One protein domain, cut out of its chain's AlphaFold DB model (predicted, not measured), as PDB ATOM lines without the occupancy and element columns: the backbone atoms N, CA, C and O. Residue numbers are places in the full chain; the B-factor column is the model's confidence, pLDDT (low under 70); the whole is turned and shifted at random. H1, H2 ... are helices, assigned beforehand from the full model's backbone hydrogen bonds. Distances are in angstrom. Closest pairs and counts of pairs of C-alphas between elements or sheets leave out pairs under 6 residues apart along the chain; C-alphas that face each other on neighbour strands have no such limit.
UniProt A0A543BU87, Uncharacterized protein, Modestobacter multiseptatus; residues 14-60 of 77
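This is residues 14 to 60 of the 77 residues of an uncharacterized protein of Modestobacter multiseptatus (UniProt A0A543BU87). One long, straight helix, H2, makes nearly the whole length of the domain, and a short helix, H1, is set crosswise at the end where H2 begins, joined to it by a tight loop. Residues 39 to 60, of which 39 to 59 belong to H2, stick out as a long free arm with nothing packed on them. The printed part has 47 residues with two named helices, H1 then H2, and no named strand; the class is all helix. It is extended, with a radius of gyration of the C-alphas of 15.4 A, and the C-alphas span 44 by 18 by 14 A.

H2 covers residues 30 to 59 and measures 43.9 A from first to last C-alpha, from C-alpha 30 at (117.576, 147.821, 150.924) to C-alpha 59 at (147.487, 132.578, 179.279). H1 covers residues 14 to 25 and measures 17.0 A; its C-alpha 14 is at (114.536, 157.222, 163.872).

H2 touches H1 with residues 30 to 34 alone, and H1 touches H2 with residues 19 to 23 alone. The closest C-alphas of the two helices are those of Ala 23 and Ile 34, 6.3 A apart. Their lines stand about perpendicular, at 89 degrees, and their centres are 21.0 A apart. In H1 and H2 every O i to N i+4 pair is within hydrogen-bond range.

The two C-alphas farthest apart are those of Gly 30 and Gly 60, at 45.1 A. The printed part has no cut, and the link from H1 to H2, 4 residues, is tight. The mean pLDDT of the printed part is 88.4; residues 54 to 55 and 57 to 60 are under 70.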
ATOM      1  N   ASP A  14     113.258 156.511 163.957       97.94
ATOM      2  CA  ASP A  14     114.536 157.222 163.872       97.94
ATOM      3  C   ASP A  14     115.687 156.252 163.580       97.94
ATOM      4  O   ASP A  14     116.479 156.467 162.666       97.94
ATOM      5  N   LEU A  15     115.705 155.101 164.264       95.44
ATOM      6  CA  LEU A  15     116.667 154.034 163.985       95.44
ATOM      7  C   LEU A  15     116.515 153.493 162.556       95.44
ATOM      8  O   LEU A  15     117.503 153.243 161.874       95.44
ATOM      9  N   ALA A  16     115.281 153.319 162.076       94.50
ATOM     10  CA  ALA A  16     115.036 152.858 160.713       94.50
ATOM     11  C   ALA A  16     115.487 153.871 159.649       94.50
ATOM     12  O   ALA A  16     115.853 153.462 158.549       94.50
ATOM     13  N   GLU A  17     115.424 155.169 159.940       95.75
ATOM     14  CA  GLU A  17     115.915 156.236 159.065       95.75
ATOM     15  C   GLU A  17     117.442 156.271 159.057       95.75
ATOM     16  O   GLU A  17     118.043 156.271 157.982       95.75
ATOM     17  N   GLN A  18     118.064 156.178 160.231       95.69
ATOM     18  CA  GLN A  18     119.517 156.150 160.358       95.69
ATOM     19  C   GLN A  18     120.132 154.941 159.646       95.69
ATOM     20  O   GLN A  18     121.020 155.106 158.817       95.69
ATOM     21  N   LEU A  19     119.563 153.745 159.835       94.50
ATOM     22  CA  LEU A  19     120.015 152.540 159.133       94.50
ATOM     23  C   LEU A  19     119.937 152.672 157.607       94.50
ATOM     24  O   LEU A  19     120.753 152.086 156.905       94.50
ATOM     25  N   ARG A  20     118.967 153.424 157.069       94.00
ATOM     26  CA  ARG A  20     118.888 153.673 155.618       94.00
ATOM     27  C   ARG A  20     119.972 154.634 155.145       94.00
ATOM     28  O   ARG A  20     120.495 154.434 154.054       94.00
ATOM     29  N   ALA A  21     120.285 155.661 155.932       94.81
ATOM     30  CA  ALA A  21     121.369 156.586 155.618       94.81
ATOM     31  C   ALA A  21     122.722 155.859 155.629       94.81
ATOM     32  O   ALA A  21     123.473 155.948 154.660       94.81
ATOM     33  N   ASP A  22     122.976 155.052 156.661       95.00
ATOM     34  CA  ASP A  22     124.199 154.253 156.780       95.00
ATOM     35  C   ASP A  22     124.312 153.230 155.639       95.00
ATOM     36  O   ASP A  22     125.372 153.067 155.038       95.00
ATOM     37  N   ALA A  23     123.200 152.588 155.266       94.88
ATOM     38  CA  ALA A  23     123.148 151.674 154.127       94.88
ATOM     39  C   ALA A  23     123.555 152.340 152.811       94.88
ATOM     40  O   ALA A  23     124.282 151.735 152.028       94.88
ATOM     41  N   ALA A  24     123.118 153.581 152.578       94.12
ATOM     42  CA  ALA A  24     123.477 154.329 151.378       94.12
ATOM     43  C   ALA A  24     124.985 154.623 151.323       94.12
ATOM     44  O   ALA A  24     125.587 154.502 150.260       94.12
ATOM     45  N   VAL A  25     125.604 154.942 152.466       95.56
ATOM     46  CA  VAL A  25     127.062 155.133 152.571       95.56
ATOM     47  C   VAL A  25     127.814 153.830 152.283       95.56
ATOM     48  O   VAL A  25     128.857 153.847 151.634       95.56
ATOM     49  N   LEU A  26     127.274 152.698 152.737       93.25
ATOM     50  CA  LEU A  26     127.874 151.373 152.572       93.25
ATOM     51  C   LEU A  26     127.514 150.684 151.241       93.25
ATOM     52  O   LEU A  26     127.974 149.570 151.000       93.25
ATOM     53  N   GLY A  27     126.698 151.315 150.388       95.12
ATOM     54  CA  GLY A  27     126.241 150.738 149.120       95.12
ATOM     55  C   GLY A  27     125.334 149.510 149.276       95.12
ATOM     56  O   GLY A  27     125.305 148.662 148.390       95.12
ATOM     57  N   LEU A  28     124.624 149.379 150.402       95.44
ATOM     58  CA  LEU A  28     123.729 148.250 150.677       95.44
ATOM     59  C   LEU A  28     122.345 148.480 150.062       95.44
ATOM     60  O   LEU A  28     121.701 149.509 150.300       95.44
ATOM     61  N   GLU A  29     121.838 147.487 149.331       91.62
ATOM     62  CA  GLU A  29     120.575 147.607 148.609       91.62
ATOM     63  C   GLU A  29     119.397 147.108 149.456       91.62
ATOM     64  O   GLU A  29     118.953 145.959 149.432       91.62
ATOM     65  N   GLY A  30     118.831 148.039 150.220       88.44
ATOM     66  CA  GLY A  30     117.576 147.821 150.924       88.44
ATOM     67  C   GLY A  30     117.700 147.009 152.215       88.44
ATOM     68  O   GLY A  30     118.767 146.772 152.773       88.44
ATOM     69  N   ARG A  31     116.542 146.635 152.768       91.50
ATOM     70  CA  ARG A  31     116.427 146.194 154.172       91.50
ATOM     71  C   ARG A  31     117.109 144.859 154.452       91.50
ATOM     72  O   ARG A  31     117.641 144.674 155.539       91.50
ATOM     73  N   THR A  32     117.070 143.933 153.500       92.81
ATOM     74  CA  THR A  32     117.665 142.606 153.683       92.81
ATOM     75  C   THR A  32     119.179 142.696 153.821       92.81
ATOM     76  O   THR A  32     119.740 142.043 154.696       92.81
ATOM     77  N   ASP A  33     119.829 143.533 153.014       94.50
ATOM     78  CA  ASP A  33     121.282 143.693 153.051       94.50
ATOM     79  C   ASP A  33     121.734 144.397 154.327       94.50
ATOM     80  O   ASP A  33     122.687 143.952 154.963       94.50
ATOM     81  N   ILE A  34     120.972 145.397 154.782       94.62
ATOM     82  CA  ILE A  34     121.159 146.025 156.099       94.62
ATOM     83  C   ILE A  34     121.118 144.974 157.213       94.62
ATOM     84  O   ILE A  34     122.019 144.910 158.046       94.62
ATOM     85  N   VAL A  35     120.082 144.128 157.228       93.38
ATOM     86  CA  VAL A  35     119.920 143.100 158.268       93.38
ATOM     87  C   VAL A  35     121.052 142.078 158.207       93.38
ATOM     88  O   VAL A  35     121.624 141.746 159.243       93.38
ATOM     89  N   LYS A  36     121.426 141.604 157.014       93.19
ATOM     90  CA  LYS A  36     122.544 140.664 156.848       93.19
ATOM     91  C   LYS A  36     123.863 141.260 157.335       93.19
ATOM     92  O   LYS A  36     124.591 140.582 158.056       93.19
ATOM     93  N   ALA A  37     124.149 142.514 156.988       94.88
ATOM     94  CA  ALA A  37     125.351 143.210 157.431       94.88
ATOM     95  C   ALA A  37     125.383 143.366 158.959       94.88
ATOM     96  O   ALA A  37     126.392 143.050 159.590       94.88
ATOM     97  N   ALA A  38     124.265 143.767 159.571       92.38
ATOM     98  CA  ALA A  38     124.152 143.895 161.023       92.38
ATOM     99  C   ALA A  38     124.354 142.552 161.747       92.38
ATOM    100  O   ALA A  38     125.080 142.482 162.739       92.38
ATOM    101  N   LEU A  39     123.759 141.468 161.236       93.62
ATOM    102  CA  LEU A  39     123.928 140.126 161.799       93.62
ATOM    103  C   LEU A  39     125.368 139.619 161.657       93.62
ATOM    104  O   LEU A  39     125.906 139.035 162.597       93.62
ATOM    105  N   ALA A  40     126.013 139.874 160.516       94.38
ATOM    106  CA  ALA A  40     127.416 139.527 160.309       94.38
ATOM    107  C   ALA A  40     128.335 140.289 161.278       94.38
ATOM    108  O   ALA A  40     129.240 139.692 161.861       94.38
ATOM    109  N   LEU A  41     128.071 141.581 161.501       93.75
ATOM    110  CA  LEU A  41     128.812 142.395 162.464       93.75
ATOM    111  C   LEU A  41     128.638 141.877 163.897       93.75
ATOM    112  O   LEU A  41     129.625 141.736 164.617       93.75
ATOM    113  N   LEU A  42     127.406 141.541 164.293       93.94
ATOM    114  CA  LEU A  42     127.119 140.953 165.603       93.94
ATOM    115  C   LEU A  42     127.873 139.632 165.804       93.94
ATOM    116  O   LEU A  42     128.501 139.431 166.843       93.94
ATOM    117  N   HIS A  43     127.842 138.747 164.803       92.94
ATOM    118  CA  HIS A  43     128.553 137.471 164.856       92.94
ATOM    119  C   HIS A  43     130.066 137.670 164.975       92.94
ATOM    120  O   HIS A  43     130.704 137.048 165.823       92.94
ATOM    121  N   ARG A  44     130.632 138.578 164.172       93.56
ATOM    122  CA  ARG A  44     132.053 138.916 164.230       93.56
ATOM    123  C   ARG A  44     132.447 139.434 165.612       93.56
ATOM    124  O   ARG A  44     133.416 138.941 166.177       93.56
ATOM    125  N   ARG A  45     131.676 140.366 166.181       92.62
ATOM    126  CA  ARG A  45     131.927 140.901 167.525       92.62
ATOM    127  C   ARG A  45     131.895 139.793 168.579       92.62
ATOM    128  O   ARG A  45     132.777 139.734 169.423       92.62
ATOM    129  N   ALA A  46     130.920 138.888 168.513       91.69
ATOM    130  CA  ALA A  46     130.851 137.753 169.431       91.69
ATOM    131  C   ALA A  46     132.060 136.810 169.287       91.69
ATOM    132  O   ALA A  46     132.588 136.339 170.291       91.69
ATOM    133  N   ALA A  47     132.522 136.556 168.060       88.88
ATOM    134  CA  ALA A  47     133.712 135.745 167.811       88.88
ATOM    135  C   ALA A  47     134.989 136.400 168.369       88.88
ATOM    136  O   ALA A  47     135.802 135.715 168.984       88.88
ATOM    137  N   GLU A  48     135.139 137.718 168.209       89.69
ATOM    138  CA  GLU A  48     136.245 138.496 168.785       89.69
ATOM    139  C   GLU A  48     136.253 138.413 170.322       89.69
ATOM    140  O   GLU A  48     137.288 138.123 170.915       89.69
ATOM    141  N   GLU A  49     135.096 138.571 170.969       89.94
ATOM    142  CA  GLU A  49     134.960 138.439 172.430       89.94
ATOM    143  C   GLU A  49     135.274 137.016 172.919       89.94
ATOM    144  O   GLU A  49     135.922 136.827 173.949       89.94
ATOM    145  N   LEU A  50     134.847 135.987 172.181       83.38
ATOM    146  CA  LEU A  50     135.180 134.599 172.508       83.38
ATOM    147  C   LEU A  50     136.676 134.317 172.358       83.38
ATOM    148  O   LEU A  50     137.235 133.574 173.162       83.38
ATOM    149  N   MET A  51     137.329 134.915 171.360       80.00
ATOM    150  CA  MET A  51     138.775 134.811 171.182       80.00
ATOM    151  C   MET A  51     139.531 135.535 172.300       80.00
ATOM    152  O   MET A  51     140.497 134.993 172.823       80.00
ATOM    153  N   ALA A  52     139.077 136.717 172.722       76.69
ATOM    154  CA  ALA A  52     139.666 137.418 173.863       76.69
ATOM    155  C   ALA A  52     139.593 136.563 175.140       76.69
ATOM    156  O   ALA A  52     140.605 136.338 175.799       76.69
ATOM    157  N   ARG A  53     138.426 135.967 175.418       76.75
ATOM    158  CA  ARG A  53     138.242 135.045 176.552       76.75
ATOM    159  C   ARG A  53     139.082 133.776 176.441       76.75
ATOM    160  O   ARG A  53     139.516 133.241 177.456       76.75
ATOM    161  N   SER A  54     139.294 133.254 175.232       69.06
ATOM    162  CA  SER A  54     140.140 132.071 175.050       69.06
ATOM    163  C   SER A  54     141.615 132.394 175.280       69.06
ATOM    164  O   SER A  54     142.305 131.581 175.885       69.06
ATOM    165  N   VAL A  55     142.076 133.583 174.875       65.94
ATOM    166  CA  VAL A  55     143.418 134.107 175.179       65.94
ATOM    167  C   VAL A  55     143.588 134.274 176.689       65.94
ATOM    168  O   VAL A  55     144.552 133.749 177.236       65.94
ATOM    169  N   GLU A  56     142.635 134.911 177.375       71.12
ATOM    170  CA  GLU A  56     142.639 135.039 178.842       71.12
ATOM    171  C   GLU A  56     142.698 133.670 179.534       71.12
ATOM    172  O   GLU A  56     143.528 133.454 180.409       71.12
ATOM    173  N   ASN A  57     141.879 132.703 179.109       66.44
ATOM    174  CA  ASN A  57     141.882 131.362 179.695       66.44
ATOM    175  C   ASN A  57     143.154 130.556 179.363       66.44
ATOM    176  O   ASN A  57     143.554 129.696 180.143       66.44
ATOM    177  N   PHE A  58     143.774 130.786 178.203       64.12
ATOM    178  CA  PHE A  58     144.988 130.082 177.779       64.12
ATOM    179  C   PHE A  58     146.242 130.621 178.474       64.12
ATOM    180  O   PHE A  58     147.109 129.839 178.857       64.12
ATOM    181  N   TYR A  59     146.338 131.940 178.644       63.88
ATOM    182  CA  TYR A  59     147.487 132.578 179.279       63.88
ATOM    183  C   TYR A  59     147.329 132.727 180.802       63.88
ATOM    184  O   TYR A  59     148.335 132.723 181.515       63.88
ATOM    185  N   GLY A  60     146.099 132.767 181.324       69.81
ATOM    186  CA  GLY A  60     145.831 132.953 182.751       69.81
ATOM    187  C   GLY A  60     146.485 134.238 183.267       69.81
ATOM    188  O   GLY A  60     146.335 135.293 182.660       69.81
TER     189      GLY A  60